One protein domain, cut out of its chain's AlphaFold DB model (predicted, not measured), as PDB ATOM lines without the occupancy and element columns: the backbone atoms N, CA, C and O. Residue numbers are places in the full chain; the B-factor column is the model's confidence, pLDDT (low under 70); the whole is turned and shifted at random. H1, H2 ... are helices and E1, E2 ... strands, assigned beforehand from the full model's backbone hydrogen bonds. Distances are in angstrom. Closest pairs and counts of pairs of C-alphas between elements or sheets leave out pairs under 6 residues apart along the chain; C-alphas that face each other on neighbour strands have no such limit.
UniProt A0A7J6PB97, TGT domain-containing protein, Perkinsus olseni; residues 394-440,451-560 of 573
ATOM      1  N   CYS A 394     172.083 117.083 222.948       96.75
ATOM      2  CA  CYS A 394     173.432 117.145 222.387       96.75
ATOM      3  C   CYS A 394     173.402 117.101 220.853       96.75
ATOM      4  O   CYS A 394     172.556 116.444 220.252       96.75
ATOM      5  N   TYR A 395     174.376 117.752 220.225       95.25
ATOM      6  CA  TYR A 395     174.644 117.637 218.795       95.25
ATOM      7  C   TYR A 395     175.770 116.622 218.567       95.25
ATOM      8  O   TYR A 395     176.833 116.749 219.176       95.25
ATOM      9  N   CYS A 396     175.538 115.621 217.714       92.19
ATOM     10  CA  CYS A 396     176.515 114.577 217.398       92.19
ATOM     11  C   CYS A 396     176.790 114.537 215.892       92.19
ATOM     12  O   CYS A 396     175.889 114.722 215.084       92.19
ATOM     13  N   CYS A 397     178.033 114.248 215.518       90.00
ATOM     14  CA  CYS A 397     178.523 114.208 214.139       90.00
ATOM     15  C   CYS A 397     178.909 112.793 213.674       90.00
ATOM     16  O   CYS A 397     179.360 112.616 212.545       90.00
ATOM     17  N   SER A 398     178.835 111.784 214.548       90.31
ATOM     18  CA  SER A 398     179.278 110.420 214.229       90.31
ATOM     19  C   SER A 398     178.572 109.355 215.065       90.31
ATOM     20  O   SER A 398     178.059 109.646 216.145       90.31
ATOM     21  N   LEU A 399     178.610 108.097 214.602       89.19
ATOM     22  CA  LEU A 399     178.107 106.936 215.352       89.19
ATOM     23  C   LEU A 399     178.690 106.878 216.768       89.19
ATOM     24  O   LEU A 399     177.967 106.686 217.740       89.19
ATOM     25  N   HIS A 400     180.006 107.049 216.871       91.38
ATOM     26  CA  HIS A 400     180.712 107.003 218.140       91.38
ATOM     27  C   HIS A 400     180.204 108.075 219.113       91.38
ATOM     28  O   HIS A 400     179.934 107.780 220.275       91.38
ATOM     29  N   GLU A 401     180.025 109.307 218.632       93.12
ATOM     30  CA  GLU A 401     179.496 110.393 219.457       93.12
ATOM     31  C   GLU A 401     178.055 110.130 219.891       93.12
ATOM     32  O   GLU A 401     177.728 110.397 221.042       93.12
ATOM     33  N   ILE A 402     177.225 109.544 219.020       95.50
ATOM     34  CA  ILE A 402     175.853 109.149 219.363       95.50
ATOM     35  C   ILE A 402     175.865 108.117 220.495       95.50
ATOM     36  O   ILE A 402     175.195 108.312 221.508       95.50
ATOM     37  N   LEU A 403     176.642 107.037 220.358       95.81
ATOM     38  CA  LEU A 403     176.720 105.989 221.381       95.81
ATOM     39  C   LEU A 403     177.274 106.537 222.705       95.81
ATOM     40  O   LEU A 403     176.726 106.284 223.776       95.81
ATOM     41  N   HIS A 404     178.314 107.363 222.652       94.56
ATOM     42  CA  HIS A 404     178.860 107.981 223.855       94.56
ATOM     43  C   HIS A 404     177.882 108.976 224.505       94.56
ATOM     44  O   HIS A 404     177.762 109.009 225.727       94.56
ATOM     45  N   ALA A 405     177.139 109.760 223.720       96.62
ATOM     46  CA  ALA A 405     176.126 110.673 224.243       96.62
ATOM     47  C   ALA A 405     175.009 109.913 224.973       96.62
ATOM     48  O   ALA A 405     174.642 110.291 226.086       96.62
ATOM     49  N   ILE A 406     174.524 108.808 224.397       97.06
ATOM     50  CA  ILE A 406     173.537 107.936 225.047       97.06
ATOM     51  C   ILE A 406     174.114 107.353 226.347       97.06
ATOM     52  O   ILE A 406     173.448 107.396 227.379       97.06
ATOM     53  N   TYR A 407     175.368 106.883 226.335       95.62
ATOM     54  CA  TYR A 407     176.057 106.413 227.544       95.62
ATOM     55  C   TYR A 407     176.115 107.487 228.647       95.62
ATOM     56  O   TYR A 407     175.924 107.186 229.823       95.62
ATOM     57  N   CYS A 408     176.322 108.754 228.279       95.62
ATOM     58  CA  CYS A 408     176.321 109.894 229.201       95.62
ATOM     59  C   CYS A 408     174.917 110.344 229.659       95.62
ATOM     60  O   CYS A 408     174.798 111.351 230.366       95.62
ATOM     61  N   GLY A 409     173.856 109.637 229.261       96.19
ATOM     62  CA  GLY A 409     172.477 109.976 229.605       96.19
ATOM     63  C   GLY A 409     171.978 111.237 228.902       96.19
ATOM     64  O   GLY A 409     171.296 112.047 229.528       96.19
ATOM     65  N   ILE A 410     172.377 111.450 227.643       97.69
ATOM     66  CA  ILE A 410     171.746 112.430 226.754       97.69
ATOM     67  C   ILE A 410     170.464 111.825 226.176       97.69
ATOM     68  O   ILE A 410     170.490 110.725 225.626       97.69
ATOM     69  N   ASP A 411     169.362 112.570 226.259       97.00
ATOM     70  CA  ASP A 411     168.028 112.105 225.864       97.00
ATOM     71  C   ASP A 411     167.680 112.457 224.413       97.00
ATOM     72  O   ASP A 411     166.995 111.701 223.725       97.00
ATOM     73  N   VAL A 412     168.137 113.622 223.943       97.81
ATOM     74  CA  VAL A 412     167.833 114.143 222.605       97.81
ATOM     75  C   VAL A 412     169.131 114.398 221.855       97.81
ATOM     76  O   VAL A 412     169.968 115.189 222.290       97.81
ATOM     77  N   ILE A 413     169.291 113.735 220.712       97.88
ATOM     78  CA  ILE A 413     170.484 113.851 219.877       97.88
ATOM     79  C   ILE A 413     170.092 114.406 218.515       97.88
ATOM     80  O   ILE A 413     169.231 113.854 217.835       97.88
ATOM     81  N   ASP A 414     170.743 115.495 218.125       97.06
ATOM     82  CA  ASP A 414     170.637 116.045 216.781       97.06
ATOM     83  C   ASP A 414     171.605 115.330 215.838       97.06
ATOM     84  O   ASP A 414     172.798 115.198 216.127       97.06
ATOM     85  N   THR A 415     171.055 114.847 214.727       96.06
ATOM     86  CA  THR A 415     171.740 114.046 213.715       96.06
ATOM     87  C   THR A 415     171.746 114.715 212.342       96.06
ATOM     88  O   THR A 415     171.863 114.033 211.325       96.06
ATOM     89  N   SER A 416     171.656 116.049 212.272       94.94
ATOM     90  CA  SER A 416     171.622 116.786 211.000       94.94
ATOM     91  C   SER A 416     172.818 116.510 210.074       94.94
ATOM     92  O   SER A 416     172.706 116.691 208.864       94.94
ATOM     93  N   PHE A 417     173.944 116.018 210.604       94.50
ATOM     94  CA  PHE A 417     175.120 115.640 209.811       94.50
ATOM     95  C   PHE A 417     174.812 114.599 208.718       94.50
ATOM     96  O   PHE A 417     175.535 114.514 207.729       94.50
ATOM     97  N   ILE A 418     173.731 113.817 208.847       95.31
ATOM     98  CA  ILE A 418     173.347 112.837 207.819       95.31
ATOM     99  C   ILE A 418     172.919 113.467 206.496       95.31
ATOM    100  O   ILE A 418     173.001 112.798 205.464       95.31
ATOM    101  N   PHE A 419     172.451 114.718 206.526       95.69
ATOM    102  CA  PHE A 419     172.097 115.467 205.324       95.69
ATOM    103  C   PHE A 419     173.366 115.888 204.583       95.69
ATOM    104  O   PHE A 419     173.471 115.652 203.382       95.69
ATOM    105  N   ASP A 420     174.368 116.387 205.314       95.31
ATOM    106  CA  ASP A 420     175.682 116.712 204.751       95.31
ATOM    107  C   ASP A 420     176.357 115.456 204.175       95.31
ATOM    108  O   ASP A 420     176.881 115.472 203.061       95.31
ATOM    109  N   MET A 421     176.264 114.327 204.888       95.19
ATOM    110  CA  MET A 421     176.731 113.032 204.388       95.19
ATOM    111  C   MET A 421     176.036 112.634 203.084       95.19
ATOM    112  O   MET A 421     176.699 112.200 202.143       95.19
ATOM    113  N   ALA A 422     174.715 112.788 203.003       96.69
ATOM    114  CA  ALA A 422     173.972 112.467 201.793       96.69
ATOM    115  C   ALA A 422     174.384 113.364 200.619       96.69
ATOM    116  O   ALA A 422     174.630 112.858 199.531       96.69
ATOM    117  N   ASP A 423     174.567 114.666 200.828       96.19
ATOM    118  CA  ASP A 423     175.045 115.574 199.778       96.19
ATOM    119  C   ASP A 423     176.435 115.183 199.239       96.19
ATOM    120  O   ASP A 423     176.750 115.379 198.058       96.19
ATOM    121  N   GLU A 424     177.275 114.591 200.089       95.94
ATOM    122  CA  GLU A 424     178.599 114.088 199.721       95.94
ATOM    123  C   GLU A 424     178.582 112.688 199.084       95.94
ATOM    124  O   GLU A 424     179.612 112.228 198.583       95.94
ATOM    125  N   GLY A 425     177.428 112.019 199.041       95.56
ATOM    126  CA  GLY A 425     177.316 110.631 198.596       95.56
ATOM    127  C   GLY A 425     177.900 109.633 199.590       95.56
ATOM    128  O   GLY A 425     178.442 108.604 199.183       95.56
ATOM    129  N   LEU A 426     177.812 109.951 200.882       94.81
ATOM    130  CA  LEU A 426     178.188 109.098 202.000       94.81
ATOM    131  C   LEU A 426     176.938 108.441 202.585       94.81
ATOM    132  O   LEU A 426     176.026 109.103 203.089       94.81
ATOM    133  N   MET A 427     176.913 107.118 202.539       94.19
ATOM    134  CA  MET A 427     175.787 106.315 202.982       94.19
ATOM    135  C   MET A 427     176.171 105.473 204.194       94.19
ATOM    136  O   MET A 427     177.209 104.813 204.201       94.19
ATOM    137  N   LEU A 428     175.330 105.494 205.221       93.25
ATOM    138  CA  LEU A 428     175.486 104.661 206.404       93.25
ATOM    139  C   LEU A 428     175.217 103.198 206.051       93.25
ATOM    140  O   LEU A 428     174.172 102.867 205.494       93.25
ATOM    141  N   ASN A 429     176.162 102.338 206.407       90.81
ATOM    142  CA  ASN A 429     176.100 100.892 206.234       90.81
ATOM    143  C   ASN A 429     176.532 100.210 207.534       90.81
ATOM    144  O   ASN A 429     177.570  99.552 207.606       90.81
ATOM    145  N   TRP A 430     175.780 100.474 208.603       88.94
ATOM    146  CA  TRP A 430     175.994  99.812 209.883       88.94
ATOM    147  C   TRP A 430     175.441  98.397 209.859       88.94
ATOM    148  O   TRP A 430     174.302  98.174 209.461       88.94
ATOM    149  N   THR A 431     176.202  97.455 210.399       90.56
ATOM    150  CA  THR A 431     175.614  96.213 210.891       90.56
ATOM    151  C   THR A 431     175.079  96.497 212.285       90.56
ATOM    152  O   THR A 431     175.857  96.707 213.221       90.56
ATOM    153  N   ILE A 432     173.753  96.583 212.407       91.12
ATOM    154  CA  ILE A 432     173.098  96.837 213.688       91.12
ATOM    155  C   ILE A 432     172.883  95.498 214.375       91.12
ATOM    156  O   ILE A 432     172.131  94.646 213.915       91.12
ATOM    157  N   ILE A 433     173.589  95.316 215.480       93.44
ATOM    158  CA  ILE A 433     173.545  94.093 216.265       93.44
ATOM    159  C   ILE A 433     172.256  94.090 217.072       93.44
ATOM    160  O   ILE A 433     171.943  95.076 217.739       93.44
ATOM    161  N   ASP A 434     171.537  92.973 217.025       94.38
ATOM    162  CA  ASP A 434     170.361  92.754 217.856       94.38
ATOM    163  C   ASP A 434     170.775  92.776 219.344       94.38
ATOM    164  O   ASP A 434     171.559  91.914 219.764       94.38
ATOM    165  N   PRO A 435     170.265  93.719 220.159       94.44
ATOM    166  CA  PRO A 435     170.578  93.810 221.587       94.44
ATOM    167  C   PRO A 435     170.296  92.531 222.379       94.44
ATOM    168  O   PRO A 435     170.923  92.281 223.412       94.44
ATOM    169  N   THR A 436     169.349  91.713 221.916       92.75
ATOM    170  CA  THR A 436     168.994  90.452 222.571       92.75
ATOM    171  C   THR A 436     170.060  89.379 222.360       92.75
ATOM    172  O   THR A 436     170.276  88.556 223.254       92.75
ATOM    173  N   SER A 437     170.782  89.441 221.234       92.44
ATOM    174  CA  SER A 437     171.834  88.491 220.855       92.44
ATOM    175  C   SER A 437     173.151  88.689 221.608       92.44
ATOM    176  O   SER A 437     173.957  87.764 221.679       92.44
ATOM    177  N   THR A 438     173.374  89.866 222.202       89.69
ATOM    178  CA  THR A 438     174.575  90.136 222.997       89.69
ATOM    179  C   THR A 438     174.549  89.276 224.265       89.69
ATOM    180  O   THR A 438     173.761  89.511 225.196       89.69
ATOM    181  N   THR A 439     175.400  88.250 224.297       88.00
ATOM    182  CA  THR A 439     175.667  87.440 225.487       88.00
ATOM    183  C   THR A 439     176.544  88.244 226.435       88.00
ATOM    184  O   THR A 439     177.582  88.777 226.049       88.00
ATOM    185  N   ILE A 440     176.102  88.381 227.685       82.81
ATOM    186  CA  ILE A 440     176.971  88.876 228.748       82.81
ATOM    187  C   ILE A 440     177.811  87.668 229.143       82.81
ATOM    188  O   ILE A 440     177.284  86.741 229.754       82.81
ATOM    189  N   ALA A 451     188.531 102.410 240.379       59.44
ATOM    190  CA  ALA A 451     189.686 102.932 239.648       59.44
ATOM    191  C   ALA A 451     189.938 102.210 238.308       59.44
ATOM    192  O   ALA A 451     190.360 102.843 237.341       59.44
ATOM    193  N   SER A 452     189.642 100.907 238.226       58.06
ATOM    194  CA  SER A 452     189.816 100.135 236.986       58.06
ATOM    195  C   SER A 452     188.793 100.544 235.930       58.06
ATOM    196  O   SER A 452     189.125 100.606 234.750       58.06
ATOM    197  N   THR A 453     187.578 100.910 236.346       61.75
ATOM    198  CA  THR A 453     186.520 101.384 235.445       61.75
ATOM    199  C   THR A 453     186.915 102.675 234.726       61.75
ATOM    200  O   THR A 453     186.664 102.810 233.534       61.75
ATOM    201  N   LEU A 454     187.586 103.597 235.423       59.62
ATOM    202  CA  LEU A 454     188.005 104.897 234.883       59.62
ATOM    203  C   LEU A 454     189.131 104.767 233.848       59.62
ATOM    204  O   LEU A 454     189.064 105.371 232.781       59.62
ATOM    205  N   ILE A 455     190.133 103.929 234.130       67.38
ATOM    206  CA  ILE A 455     191.235 103.659 233.193       67.38
ATOM    207  C   ILE A 455     190.716 102.911 231.960       67.38
ATOM    208  O   ILE A 455     191.092 103.238 230.835       67.38
ATOM    209  N   MET A 456     189.808 101.948 232.155       61.62
ATOM    210  CA  MET A 456     189.180 101.219 231.054       61.62
ATOM    211  C   MET A 456     188.312 102.144 230.187       61.62
ATOM    212  O   MET A 456     188.306 102.008 228.966       61.62
ATOM    213  N   GLN A 457     187.643 103.130 230.794       67.44
ATOM    214  CA  GLN A 457     186.833 104.131 230.096       67.44
ATOM    215  C   GLN A 457     187.687 105.107 229.269       67.44
ATOM    216  O   GLN A 457     187.326 105.435 228.138       67.44
ATOM    217  N   GLU A 458     188.831 105.551 229.795       72.12
ATOM    218  CA  GLU A 458     189.742 106.454 229.082       72.12
ATOM    219  C   GLU A 458     190.467 105.731 227.932       72.12
ATOM    220  O   GLU A 458     190.543 106.257 226.819       72.12
ATOM    221  N   GLN A 459     190.893 104.479 228.149       70.00
ATOM    222  CA  GLN A 459     191.430 103.625 227.084       70.00
ATOM    223  C   GLN A 459     190.385 103.316 226.004       70.00
ATOM    224  O   GLN A 459     190.710 103.400 224.820       70.00
ATOM    225  N   GLN A 460     189.130 103.035 226.377       66.56
ATOM    226  CA  GLN A 460     188.043 102.860 225.408       66.56
ATOM    227  C   GLN A 460     187.808 104.129 224.590       66.56
ATOM    228  O   GLN A 460     187.790 104.059 223.366       66.56
ATOM    229  N   GLN A 461     187.723 105.303 225.226       66.44
ATOM    230  CA  GLN A 461     187.582 106.570 224.500       66.44
ATOM    231  C   GLN A 461     188.740 106.838 223.537       66.44
ATOM    232  O   GLN A 461     188.532 107.440 222.482       66.44
ATOM    233  N   GLN A 462     189.962 106.438 223.891       69.44
ATOM    234  CA  GLN A 462     191.123 106.631 223.032       69.44
ATOM    235  C   GLN A 462     191.100 105.671 221.840       69.44
ATOM    236  O   GLN A 462     191.260 106.119 220.704       69.44
ATOM    237  N   GLN A 463     190.765 104.400 222.076       65.50
ATOM    238  CA  GLN A 463     190.552 103.411 221.020       65.50
ATOM    239  C   GLN A 463     189.441 103.852 220.056       65.50
ATOM    240  O   GLN A 463     189.557 103.681 218.846       65.50
ATOM    241  N   TRP A 464     188.396 104.501 220.565       60.66
ATOM    242  CA  TRP A 464     187.296 105.002 219.749       60.66
ATOM    243  C   TRP A 464     187.671 106.159 218.806       60.66
ATOM    244  O   TRP A 464     187.011 106.351 217.786       60.66
ATOM    245  N   ARG A 465     188.730 106.928 219.099       63.75
ATOM    246  CA  ARG A 465     189.163 108.071 218.265       63.75
ATOM    247  C   ARG A 465     189.992 107.670 217.045       63.75
ATOM    248  O   ARG A 465     190.078 108.459 216.105       63.75
ATOM    249  N   GLU A 466     190.615 106.495 217.062       59.41
ATOM    250  CA  GLU A 466     191.580 106.063 216.037       59.41
ATOM    251  C   GLU A 466     190.948 105.237 214.906       59.41
ATOM    252  O   GLU A 466     191.584 104.972 213.883       59.41
ATOM    253  N   LEU A 467     189.681 104.846 215.049       52.88
ATOM    254  CA  LEU A 467     189.026 103.926 214.128       52.88
ATOM    255  C   LEU A 467     188.487 104.661 212.894       52.88
ATOM    256  O   LEU A 467     187.640 105.552 212.990       52.88
ATOM    257  N   LYS A 468     188.948 104.253 211.703       61.28
ATOM    258  CA  LYS A 468     188.289 104.634 210.447       61.28
ATOM    259  C   LYS A 468     186.956 103.878 210.354       61.28
ATOM    260  O   LYS A 468     186.966 102.648 210.455       61.28
ATOM    261  N   PRO A 469     185.822 104.565 210.145       63.59
ATOM    262  CA  PRO A 469     184.535 103.886 210.090       63.59
ATOM    263  C   PRO A 469     184.443 103.029 208.813       63.59
ATOM    264  O   PRO A 469     184.424 103.589 207.718       63.59
ATOM    265  N   SER A 470     184.356 101.693 208.929       76.75
ATOM    266  CA  SER A 470     183.945 100.802 207.811       76.75
ATOM    267  C   SER A 470     182.516 101.069 207.383       76.75
ATOM    268  O   SER A 470     182.103 100.739 206.279       76.75
ATOM    269  N   CYS A 471     181.747 101.640 208.294       84.00
ATOM    270  CA  CYS A 471     180.319 101.782 208.189       84.00
ATOM    271  C   CYS A 471     179.834 102.952 207.329       84.00
ATOM    272  O   CYS A 471     178.652 103.296 207.371       84.00
ATOM    273  N   ILE A 472     180.727 103.589 206.575       90.12
ATOM    274  CA  ILE A 472     180.366 104.645 205.635       90.12
ATOM    275  C   ILE A 472     180.744 104.178 204.234       90.12
ATOM    276  O   ILE A 472     181.921 104.135 203.878       90.12
ATOM    277  N   LEU A 473     179.732 103.875 203.427       90.88
ATOM    278  CA  LEU A 473     179.888 103.623 202.002       90.88
ATOM    279  C   LEU A 473     180.003 104.952 201.261       90.88
ATOM    280  O   LEU A 473     179.155 105.836 201.388       90.88
ATOM    281  N   ARG A 474     181.051 105.092 200.453       92.75
ATOM    282  CA  ARG A 474     181.286 106.277 199.621       92.75
ATOM    283  C   ARG A 474     180.662 106.076 198.249       92.75
ATOM    284  O   ARG A 474     181.374 105.943 197.258       92.75
ATOM    285  N   VAL A 475     179.333 106.072 198.197       92.00
ATOM    286  CA  VAL A 475     178.549 105.745 196.997       92.00
ATOM    287  C   VAL A 475     178.940 106.600 195.795       92.00
ATOM    288  O   VAL A 475     178.926 106.113 194.677       92.00
ATOM    289  N   ARG A 476     179.355 107.854 195.998       90.94
ATOM    290  CA  ARG A 476     179.799 108.734 194.905       90.94
ATOM    291  C   ARG A 476     181.197 108.423 194.355       90.94
ATOM    292  O   ARG A 476     181.465 108.738 193.201       90.94
ATOM    293  N   TYR A 477     182.096 107.881 195.173       88.81
ATOM    294  CA  TYR A 477     183.532 107.831 194.860       88.81
ATOM    295  C   TYR A 477     184.074 106.414 194.673       88.81
ATOM    296  O   TYR A 477     185.088 106.243 194.003       88.81
ATOM    297  N   ASP A 478     183.439 105.410 195.277       85.44
ATOM    298  CA  ASP A 478     183.939 104.039 195.277       85.44
ATOM    299  C   ASP A 478     183.353 103.231 194.116       85.44
ATOM    300  O   ASP A 478     182.427 102.435 194.281       85.44
ATOM    301  N   THR A 479     183.878 103.466 192.914       80.50
ATOM    302  CA  THR A 479     183.435 102.775 191.694       80.50
ATOM    303  C   THR A 479     183.645 101.266 191.778       80.50
ATOM    304  O   THR A 479     182.803 100.505 191.313       80.50
ATOM    305  N   SER A 480     184.711 100.824 192.455       82.56
ATOM    306  CA  SER A 480     185.084  99.408 192.555       82.56
ATOM    307  C   SER A 480     184.043  98.545 193.269       82.56
ATOM    308  O   SER A 480     183.881  97.375 192.936       82.56
ATOM    309  N   MET A 481     183.334  99.131 194.235       76.00
ATOM    310  CA  MET A 481     182.306  98.454 195.024       76.00
ATOM    311  C   MET A 481     180.896  98.716 194.502       76.00
ATOM    312  O   MET A 481     179.984  97.964 194.824       76.00
ATOM    313  N   THR A 482     180.695  99.792 193.737       76.69
ATOM    314  CA  THR A 482     179.348 100.270 193.414       76.69
ATOM    315  C   THR A 482     178.963 100.113 191.953       76.69
ATOM    316  O   THR A 482     177.790  99.872 191.709       76.69
ATOM    317  N   GLU A 483     179.874 100.190 190.977       78.38
ATOM    318  CA  GLU A 483     179.484 100.195 189.553       78.38
ATOM    319  C   GLU A 483     178.811  98.889 189.103       78.38
ATOM    320  O   GLU A 483     177.857  98.947 188.329       78.38
ATOM    321  N   ASP A 484     179.236  97.747 189.648       83.19
ATOM    322  CA  ASP A 484     178.736  96.422 189.256       83.19
ATOM    323  C   ASP A 484     177.919  95.698 190.346       83.19
ATOM    324  O   ASP A 484     177.514  94.544 190.162       83.19
ATOM    325  N   ASP A 485     177.627  96.353 191.475       79.75
ATOM    326  CA  ASP A 485     176.742  95.803 192.511       79.75
ATOM    327  C   ASP A 485     175.250  95.984 192.175       79.75
ATOM    328  O   ASP A 485     174.513  96.799 192.745       79.75
ATOM    329  N   TYR A 486     174.799  95.173 191.220       80.75
ATOM    330  CA  TYR A 486     173.387  95.015 190.869       80.75
ATOM    331  C   TYR A 486     172.651  94.030 191.786       80.75
ATOM    332  O   TYR A 486     171.437  93.867 191.661       80.75
ATOM    333  N   GLY A 487     173.382  93.306 192.639       70.50
ATOM    334  CA  GLY A 487     172.886  92.104 193.303       70.50
ATOM    335  C   GLY A 487     172.149  92.375 194.606       70.50
ATOM    336  O   GLY A 487     171.282  91.586 194.980       70.50
ATOM    337  N   GLN A 488     172.478  93.469 195.293       75.50
ATOM    338  CA  GLN A 488     171.925  93.774 196.606       75.50
ATOM    339  C   GLN A 488     171.176  95.117 196.586       75.50
ATOM    340  O   GLN A 488     171.743  96.151 196.217       75.50
ATOM    341  N   PRO A 489     169.888  95.141 196.977       80.06
ATOM    342  CA  PRO A 489     169.212  96.385 197.310       80.06
ATOM    343  C   PRO A 489     169.995  97.132 198.391       80.06
ATOM    344  O   PRO A 489     170.607  96.507 199.255       80.06
ATOM    345  N   ILE A 490     169.889  98.460 198.407       77.19
ATOM    346  CA  ILE A 490     170.498  99.320 199.441       77.19
ATOM    347  C   ILE A 490     170.212  98.809 200.872       77.19
ATOM    348  O   ILE A 490     171.048  98.946 201.757       77.19
ATOM    349  N   ALA A 491     169.041  98.197 201.088       64.38
ATOM    350  CA  ALA A 491     168.557  97.727 202.386       64.38
ATOM    351  C   ALA A 491     168.748  96.215 202.641       64.38
ATOM    352  O   ALA A 491     168.063  95.649 203.496       64.38
ATOM    353  N   SER A 492     169.630  95.536 201.904       54.75
ATOM    354  CA  SER A 492     169.678  94.068 201.882       54.75
ATOM    355  C   SER A 492     169.974  93.388 203.219       54.75
ATOM    356  O   SER A 492     169.666  92.208 203.369       54.75
ATOM    357  N   HIS A 493     170.551  94.084 204.203       53.94
ATOM    358  CA  HIS A 493     171.201  93.360 205.288       53.94
ATOM    359  C   HIS A 493     170.403  93.055 206.551       53.94
ATOM    360  O   HIS A 493     170.869  92.172 207.264       53.94
ATOM    361  N   GLN A 494     169.233  93.648 206.849       51.91
ATOM    362  CA  GLN A 494     168.508  93.216 208.069       51.91
ATOM    363  C   GLN A 494     167.052  93.662 208.295       51.91
ATOM    364  O   GLN A 494     166.443  93.189 209.249       51.91
ATOM    365  N   GLN A 495     166.445  94.517 207.461       54.00
ATOM    366  CA  GLN A 495     165.089  95.053 207.742       54.00
ATOM    367  C   GLN A 495     164.036  94.745 206.672       54.00
ATOM    368  O   GLN A 495     163.014  95.418 206.542       54.00
ATOM    369  N   GLN A 496     164.284  93.692 205.905       47.50
ATOM    370  CA  GLN A 496     163.717  93.453 204.583       47.50
ATOM    371  C   GLN A 496     162.269  92.924 204.544       47.50
ATOM    372  O   GLN A 496     161.918  92.194 203.625       47.50
ATOM    373  N   GLN A 497     161.411  93.241 205.517       51.00
ATOM    374  CA  GLN A 497     160.041  92.698 205.512       51.00
ATOM    375  C   GLN A 497     158.896  93.711 205.503       51.00
ATOM    376  O   GLN A 497     157.756  93.273 205.370       51.00
ATOM    377  N   GLN A 498     159.122  95.028 205.613       52.47
ATOM    378  CA  GLN A 498     157.981  95.941 205.826       52.47
ATOM    379  C   GLN A 498     157.880  97.205 204.969       52.47
ATOM    380  O   GLN A 498     156.862  97.886 205.067       52.47
ATOM    381  N   HIS A 499     158.828  97.523 204.089       53.28
ATOM    382  CA  HIS A 499     158.703  98.729 203.265       53.28
ATOM    383  C   HIS A 499     159.233  98.520 201.846       53.28
ATOM    384  O   HIS A 499     160.235  97.834 201.681       53.28
ATOM    385  N   ASP A 500     158.580  99.168 200.868       58.66
ATOM    386  CA  ASP A 500     158.857  99.228 199.414       58.66
ATOM    387  C   ASP A 500     160.264  99.778 199.042       58.66
ATOM    388  O   ASP A 500     160.441 100.550 198.098       58.66
ATOM    389  N   HIS A 501     161.298  99.449 199.813       54.59
ATOM    390  CA  HIS A 501     162.693  99.836 199.597       54.59
ATOM    391  C   HIS A 501     163.407  98.945 198.570       54.59
ATOM    392  O   HIS A 501     164.595  99.134 198.314       54.59
ATOM    393  N   ASP A 502     162.678  98.028 197.937       57.94
ATOM    394  CA  ASP A 502     163.201  96.947 197.097       57.94
ATOM    395  C   ASP A 502     163.587  97.358 195.667       57.94
ATOM    396  O   ASP A 502     163.770  96.504 194.801       57.94
ATOM    397  N   HIS A 503     163.688  98.651 195.360       75.06
ATOM    398  CA  HIS A 503     163.760  99.078 193.956       75.06
ATOM    399  C   HIS A 503     165.124  99.569 193.479       75.06
ATOM    400  O   HIS A 503     165.322  99.666 192.268       75.06
ATOM    401  N   TYR A 504     166.067  99.870 194.376       88.69
ATOM    402  CA  TYR A 504     167.319 100.519 193.982       88.69
ATOM    403  C   TYR A 504     168.548  99.764 194.480       88.69
ATOM    404  O   TYR A 504     168.664  99.438 195.661       88.69
ATOM    405  N   THR A 505     169.471  99.518 193.553       91.94
ATOM    406  CA  THR A 505     170.793  98.942 193.813       91.94
ATOM    407  C   THR A 505     171.804 100.044 194.119       91.94
ATOM    408  O   THR A 505     171.580 101.216 193.787       91.94
ATOM    409  N   LEU A 506     172.947  99.682 194.709       91.44
ATOM    410  CA  LEU A 506     174.048 100.626 194.916       91.44
ATOM    411  C   LEU A 506     174.560 101.206 193.595       91.44
ATOM    412  O   LEU A 506     174.787 102.414 193.525       91.44
ATOM    413  N   SER A 507     174.640 100.397 192.532       93.00
ATOM    414  CA  SER A 507     175.021 100.866 191.189       93.00
ATOM    415  C   SER A 507     174.085 101.928 190.648       93.00
ATOM    416  O   SER A 507     174.531 102.914 190.063       93.00
ATOM    417  N   TYR A 508     172.779 101.769 190.868       94.38
ATOM    418  CA  TYR A 508     171.814 102.763 190.423       94.38
ATOM    419  C   TYR A 508     171.971 104.080 191.186       94.38
ATOM    420  O   TYR A 508     171.974 105.149 190.579       94.38
ATOM    421  N   VAL A 509     172.164 104.024 192.507       94.44
ATOM    422  CA  VAL A 509     172.415 105.237 193.297       94.44
ATOM    423  C   VAL A 509     173.724 105.900 192.879       94.44
ATOM    424  O   VAL A 509     173.735 107.110 192.666       94.44
ATOM    425  N   HIS A 510     174.799 105.129 192.695       95.19
ATOM    426  CA  HIS A 510     176.069 105.629 192.168       95.19
ATOM    427  C   HIS A 510     175.868 106.351 190.829       95.19
ATOM    428  O   HIS A 510     176.278 107.502 190.673       95.19
ATOM    429  N   HIS A 511     175.148 105.722 189.895       94.81
ATOM    430  CA  HIS A 511     174.806 106.315 188.607       94.81
ATOM    431  C   HIS A 511     174.069 107.657 188.754       94.81
ATOM    432  O   HIS A 511     174.430 108.620 188.080       94.81
ATOM    433  N   LEU A 512     173.102 107.767 189.674       96.56
ATOM    434  CA  LEU A 512     172.402 109.029 189.942       96.56
ATOM    435  C   LEU A 512     173.358 110.144 190.402       96.56
ATOM    436  O   LEU A 512     173.237 111.274 189.926       96.56
ATOM    437  N   TYR A 513     174.338 109.846 191.265       96.00
ATOM    438  CA  TYR A 513     175.368 110.827 191.641       96.00
ATOM    439  C   TYR A 513     176.247 111.223 190.461       96.00
ATOM    440  O   TYR A 513     176.530 112.410 190.281       96.00
ATOM    441  N   THR A 514     176.662 110.252 189.649       95.06
ATOM    442  CA  THR A 514     177.498 110.482 188.465       95.06
ATOM    443  C   THR A 514     176.776 111.339 187.423       95.06
ATOM    444  O   THR A 514     177.387 112.210 186.804       95.06
ATOM    445  N   CYS A 515     175.460 111.173 187.284       96.94
ATOM    446  CA  CYS A 515     174.617 112.012 186.433       96.94
ATOM    447  C   CYS A 515     174.286 113.387 187.037       96.94
ATOM    448  O   CYS A 515     173.780 114.253 186.324       96.94
ATOM    449  N   GLY A 516     174.576 113.621 188.321       96.06
ATOM    450  CA  GLY A 516     174.191 114.848 189.021       96.06
ATOM    451  C   GLY A 516     172.681 114.965 189.259       96.06
ATOM    452  O   GLY A 516     172.160 116.076 189.357       96.06
ATOM    453  N   GLU A 517     171.981 113.833 189.334       97.88
ATOM    454  CA  GLU A 517     170.543 113.769 189.580       97.88
ATOM    455  C   GLU A 517     170.228 113.960 191.070       97.88
ATOM    456  O   GLU A 517     170.809 113.306 191.939       97.88
ATOM    457  N   LEU A 518     169.245 114.813 191.376       96.75
ATOM    458  CA  LEU A 518     168.837 115.117 192.761       96.75
ATOM    459  C   LEU A 518     168.276 113.900 193.511       96.75
ATOM    460  O   LEU A 518     168.262 113.885 194.741       96.75
ATOM    461  N   LEU A 519     167.829 112.876 192.781       95.81
ATOM    462  CA  LEU A 519     167.313 111.644 193.366       95.81
ATOM    463  C   LEU A 519     168.399 110.867 194.135       95.81
ATOM    464  O   LEU A 519     168.083 110.228 195.133       95.81
ATOM    465  N   GLY A 520     169.675 110.955 193.733       95.75
ATOM    466  CA  GLY A 520     170.783 110.261 194.408       95.75
ATOM    467  C   GLY A 520     170.933 110.672 195.883       95.75
ATOM    468  O   GLY A 520     170.790 109.816 196.765       95.75
ATOM    469  N   PRO A 521     171.137 111.972 196.177       96.88
ATOM    470  CA  PRO A 521     171.125 112.513 197.540       96.88
ATOM    471  C   PRO A 521     169.867 112.168 198.335       96.88
ATOM    472  O   PRO A 521     169.961 111.782 199.499       96.88
ATOM    473  N   GLN A 522     168.686 112.224 197.712       95.88
ATOM    474  CA  GLN A 522     167.428 111.887 198.388       95.88
ATOM    475  C   GLN A 522     167.378 110.423 198.845       95.88
ATOM    476  O   GLN A 522     166.956 110.148 199.971       95.88
ATOM    477  N   LEU A 523     167.827 109.485 198.005       94.31
ATOM    478  CA  LEU A 523     167.863 108.060 198.345       94.31
ATOM    479  C   LEU A 523     168.871 107.768 199.465       94.31
ATOM    480  O   LEU A 523     168.533 107.061 200.414       94.31
ATOM    481  N   VAL A 524     170.067 108.362 199.404       94.88
ATOM    482  CA  VAL A 524     171.085 108.210 200.460       94.88
ATOM    483  C   VAL A 524     170.617 108.824 201.778       94.88
ATOM    484  O   VAL A 524     170.729 108.187 202.823       94.88
ATOM    485  N   CYS A 525     170.024 110.020 201.744       95.56
ATOM    486  CA  CYS A 525     169.468 110.665 202.929       95.56
ATOM    487  C   CYS A 525     168.393 109.794 203.587       95.56
ATOM    488  O   CYS A 525     168.402 109.602 204.804       95.56
ATOM    489  N   ARG A 526     167.475 109.239 202.787       93.38
ATOM    490  CA  ARG A 526     166.428 108.340 203.280       93.38
ATOM    491  C   ARG A 526     167.028 107.107 203.953       93.38
ATOM    492  O   ARG A 526     166.594 106.765 205.049       93.38
ATOM    493  N   ASN A 527     168.032 106.479 203.337       92.88
ATOM    494  CA  ASN A 527     168.743 105.352 203.941       92.88
ATOM    495  C   ASN A 527     169.386 105.739 205.283       92.88
ATOM    496  O   ASN A 527     169.179 105.063 206.285       92.88
ATOM    497  N   ASN A 528     170.105 106.864 205.329       94.38
ATOM    498  CA  ASN A 528     170.787 107.316 206.541       94.38
ATOM    499  C   ASN A 528     169.808 107.559 207.705       94.38
ATOM    500  O   ASN A 528     170.112 107.206 208.845       94.38
ATOM    501  N   ILE A 529     168.617 108.104 207.425       94.44
ATOM    502  CA  ILE A 529     167.550 108.286 208.424       94.44
ATOM    503  C   ILE A 529     167.063 106.936 208.966       94.44
ATOM    504  O   ILE A 529     166.940 106.777 210.178       94.44
ATOM    505  N   ILE A 530     166.810 105.959 208.090       92.12
ATOM    506  CA  ILE A 530     166.335 104.621 208.484       92.12
ATOM    507  C   ILE A 530     167.375 103.905 209.352       92.12
ATOM    508  O   ILE A 530     167.038 103.325 210.388       92.12
ATOM    509  N   MET A 531     168.648 103.997 208.970       92.44
ATOM    510  CA  MET A 531     169.754 103.417 209.731       92.44
ATOM    511  C   MET A 531     169.874 104.034 211.128       92.44
ATOM    512  O   MET A 531     170.058 103.313 212.108       92.44
ATOM    513  N   LEU A 532     169.713 105.355 211.248       94.50
ATOM    514  CA  LEU A 532     169.703 106.029 212.546       94.50
ATOM    515  C   LEU A 532     168.495 105.665 213.404       94.50
ATOM    516  O   LEU A 532     168.662 105.399 214.591       94.50
ATOM    517  N   ASP A 533     167.291 105.643 212.834       95.06
ATOM    518  CA  ASP A 533     166.091 105.242 213.574       95.06
ATOM    519  C   ASP A 533     166.250 103.823 214.140       95.06
ATOM    520  O   ASP A 533     165.966 103.568 215.313       95.06
ATOM    521  N   THR A 534     166.810 102.919 213.335       93.25
ATOM    522  CA  THR A 534     167.111 101.546 213.750       93.25
ATOM    523  C   THR A 534     168.155 101.491 214.856       93.25
ATOM    524  O   THR A 534     167.962 100.782 215.843       93.25
ATOM    525  N   LEU A 535     169.232 102.273 214.741       95.50
ATOM    526  CA  LEU A 535     170.251 102.380 215.785       95.50
ATOM    527  C   LEU A 535     169.630 102.843 217.108       95.50
ATOM    528  O   LEU A 535     169.903 102.259 218.154       95.50
ATOM    529  N   PHE A 536     168.777 103.871 217.075       97.12
ATOM    530  CA  PHE A 536     168.120 104.384 218.274       97.12
ATOM    531  C   PHE A 536     167.117 103.391 218.871       97.12
ATOM    532  O   PHE A 536     166.994 103.327 220.094       97.12
ATOM    533  N   LYS A 537     166.413 102.604 218.048       96.50
ATOM    534  CA  LYS A 537     165.557 101.501 218.523       96.50
ATOM    535  C   LYS A 537     166.381 100.446 219.260       96.50
ATOM    536  O   LYS A 537     166.102 100.193 220.431       96.50
ATOM    537  N   ALA A 538     167.447  99.952 218.634       96.38
ATOM    538  CA  ALA A 538     168.346  98.972 219.237       96.38
ATOM    539  C   ALA A 538     169.000  99.508 220.526       96.38
ATOM    540  O   ALA A 538     169.050  98.816 221.538       96.38
ATOM    541  N   ALA A 539     169.420 100.776 220.547       97.38
ATOM    542  CA  ALA A 539     169.960 101.405 221.751       97.38
ATOM    543  C   ALA A 539     168.943 101.422 222.905       97.38
ATOM    544  O   ALA A 539     169.295 101.089 224.037       97.38
ATOM    545  N   ARG A 540     167.676 101.773 222.635       97.88
ATOM    546  CA  ARG A 540     166.611 101.763 223.654       97.88
ATOM    547  C   ARG A 540     166.348 100.357 224.191       97.88
ATOM    548  O   ARG A 540     166.230 100.194 225.402       97.88
ATOM    549  N   GLU A 541     166.300  99.355 223.323       97.19
ATOM    550  CA  GLU A 541     166.135  97.946 223.712       97.19
ATOM    551  C   GLU A 541     167.321  97.438 224.547       97.19
ATOM    552  O   GLU A 541     167.132  96.770 225.567       97.19
ATOM    553  N   ALA A 542     168.548  97.819 224.177       97.19
ATOM    554  CA  ALA A 542     169.752  97.499 224.935       97.19
ATOM    555  C   ALA A 542     169.743  98.147 226.330       97.19
ATOM    556  O   ALA A 542     170.143  97.509 227.304       97.19
ATOM    557  N   ILE A 543     169.258  99.390 226.456       96.75
ATOM    558  CA  ILE A 543     169.078 100.071 227.751       96.75
ATOM    559  C   ILE A 543     168.031  99.346 228.600       96.75
ATOM    560  O   ILE A 543     168.303  99.042 229.760       96.75
ATOM    561  N   GLN A 544     166.868  99.027 228.024       96.75
ATOM    562  CA  GLN A 544     165.789  98.305 228.715       96.75
ATOM    563  C   GLN A 544     166.231  96.923 229.204       96.75
ATOM    564  O   GLN A 544     165.811  96.480 230.267       96.75
ATOM    565  N   SER A 545     167.115  96.267 228.453       96.38
ATOM    566  CA  SER A 545     167.664  94.951 228.791       96.38
ATOM    567  C   SER A 545     168.891  95.014 229.709       96.38
ATOM    568  O   SER A 545     169.511  93.983 229.950       96.38
ATOM    569  N   HIS A 546     169.294  96.201 230.181       95.62
ATOM    570  CA  HIS A 546     170.534  96.430 230.941       95.62
ATOM    571  C   HIS A 546     171.814  95.932 230.235       95.62
ATOM    572  O   HIS A 546     172.818  95.623 230.871       95.62
ATOM    573  N   LYS A 547     171.795  95.895 228.898       95.94
ATOM    574  CA  LYS A 547     172.875  95.413 228.019       95.94
ATOM    575  C   LYS A 547     173.520  96.520 227.185       95.94
ATOM    576  O   LYS A 547     174.303  96.228 226.288       95.94
ATOM    577  N   TYR A 548     173.225  97.789 227.468       96.38
ATOM    578  CA  TYR A 548     173.678  98.904 226.633       96.38
ATOM    579  C   TYR A 548     175.199  98.952 226.443       96.38
ATOM    580  O   TYR A 548     175.667  99.044 225.316       96.38
ATOM    581  N   VAL A 549     175.976  98.855 227.525       95.12
ATOM    582  CA  VAL A 549     177.446  98.939 227.467       95.12
ATOM    583  C   VAL A 549     178.072  97.813 226.631       95.12
ATOM    584  O   VAL A 549     178.819  98.131 225.704       95.12
ATOM    585  N   PRO A 550     177.794  96.516 226.888       95.31
ATOM    586  CA  PRO A 550     178.352  95.448 226.059       95.31
ATOM    587  C   PRO A 550     177.869  95.533 224.606       95.31
ATOM    588  O   PRO A 550     178.679  95.374 223.696       95.31
ATOM    589  N   TRP A 551     176.598  95.879 224.378       96.44
ATOM    590  CA  TRP A 551     176.051  96.077 223.032       96.44
ATOM    591  C   TRP A 551     176.745  97.222 222.280       96.44
ATOM    592  O   TRP A 551     177.166  97.042 221.142       96.44
ATOM    593  N   ALA A 552     176.932  98.384 222.910       95.62
ATOM    594  CA  ALA A 552     177.583  99.539 222.294       95.62
ATOM    595  C   ALA A 552     179.050  99.239 221.942       95.62
ATOM    596  O   ALA A 552     179.519  99.612 220.866       95.62
ATOM    597  N   ASN A 553     179.760  98.505 222.803       92.69
ATOM    598  CA  ASN A 553     181.122  98.049 222.520       92.69
ATOM    599  C   ASN A 553     181.161  97.072 221.339       92.69
ATOM    600  O   ASN A 553     182.032  97.194 220.477       92.69
ATOM    601  N   GLN A 554     180.201  96.148 221.265       93.31
ATOM    602  CA  GLN A 554     180.067  95.209 220.152       93.31
ATOM    603  C   GLN A 554     179.710  95.925 218.840       93.31
ATOM    604  O   GLN A 554     180.231  95.588 217.778       93.31
ATOM    605  N   MET A 555     178.857  96.950 218.906       93.69
ATOM    606  CA  MET A 555     178.523  97.805 217.769       93.69
ATOM    607  C   MET A 555     179.766  98.511 217.233       93.69
ATOM    608  O   MET A 555     180.004  98.494 216.026       93.69
ATOM    609  N   LEU A 556     180.572  99.106 218.117       91.62
ATOM    610  CA  LEU A 556     181.801  99.793 217.730       91.62
ATOM    611  C   LEU A 556     182.838  98.825 217.157       91.62
ATOM    612  O   LEU A 556     183.413  99.125 216.115       91.62
ATOM    613  N   SER A 557     183.043  97.654 217.764       90.50
ATOM    614  CA  SER A 557     184.001  96.666 217.253       90.50
ATOM    615  C   SER A 557     183.584  96.084 215.899       90.50
ATOM    616  O   SER A 557     184.428  95.890 215.032       90.50
ATOM    617  N   THR A 558     182.285  95.869 215.680       90.38
ATOM    618  CA  THR A 558     181.752  95.329 214.416       90.38
ATOM    619  C   THR A 558     181.807  96.345 213.275       90.38
ATOM    620  O   THR A 558     182.043  95.985 212.125       90.38
ATOM    621  N   ASN A 559     181.606  97.630 213.580       88.19
ATOM    622  CA  ASN A 559     181.476  98.699 212.583       88.19
ATOM    623  C   ASN A 559     182.757  99.522 212.382       88.19
ATOM    624  O   ASN A 559     182.717 100.615 211.799       88.19
ATOM    625  N   THR A 560     183.889  99.016 212.867       84.88
ATOM    626  CA  THR A 560     185.195  99.636 212.673       84.88
ATOM    627  C   THR A 560     186.132  98.691 211.938       84.88
ATOM    628  O   THR A 560     186.147  97.487 212.176       84.88
TER     629      THR A 560
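Overview. This is residues 394 to 440 and 451 to 560 of the 573 residues of the protein "TGT domain-containing protein" of Perkinsus olseni (UniProt A0A7J6PB97). A long helix, H6, runs along the body of the domain and makes a helical hairpin at each of its ends, with H5 at one and H7 at the other. H2 and strand E2 pack on part of H6, H1 packs on H7, and residues 451 to 459 of H3 stick out. The printed part has 157 residues, with seven named helices and three named strands in the order H1 E1 H2 E2 H3 E3 H4 H5 H6 H7; E2 and E3 form a two-stranded antiparallel sheet, and the class is mostly helix. The whole is compact, with a radius of gyration of the C-alphas of 16.7 A, but elongated, spanning 56 by 31 by 28 A.

Arrangement. H1, residues 399 to 407, touches H7, residues 548 to 558, at a shallow tilt of 11 degrees, opposite ways; their closest C-alphas are those of Leu 403 and Ala 552, 6.6 A apart. E1, residues 412 to 414, pairs with no named strand, but residues 394 to 395 pair with its residues 413 to 414, parallel. H2, residues 417 to 423, touches residues 521 to 529 of H6, residues 519 to 544, closest at the C-alphas of Ala 422 and Cys 525, 5.0 A. E2, residues 426 to 428, and E3, residues 472 to 474, are antiparallel neighbours, with N 427 and O 473 within hydrogen-bond range at 2.8 A. H3, residues 451 to 466, is close to but not clearly touching H1, the closest C-alphas, of His 400 and Trp 464, being 7.1 A apart. H4, residues 479 to 482, touches H5, residues 506 to 515, at the C-alphas of Thr 482 and Ser 507, 4.9 A. H6, the hub, touches H5 at a steep tilt of 43 degrees, closest at the C-alphas of Leu 512 and Gly 520, 4.9 A, and H7 at a steep tilt of 40 degrees, closest at those of Ala 542 and Tyr 548, 4.5 A. Every O i to N i+4 pair is within hydrogen-bond range in H1, H2, H5, H6 and H7, and 11 of 12 in H3; H4 is too short for one.

Along the chain. H1 begins at C-alpha 399 (178.107, 106.936, 215.352). From first to last C-alpha, H3 measures 23.9 A, H5 14.2 A, H6 37.8 A and H7 15.1 A. H7 ends at C-alpha 558 (181.752, 95.329, 214.416).

Size, cuts and confidence. Residues 441 to 450 are not printed, and C-alphas 440 and 451 are 21.9 A apart across the cut. The link from H4 to H5, 23 residues, is long. pLDDT is under 70 at residues 451 to 457, 460 to 469 and 491 to 502.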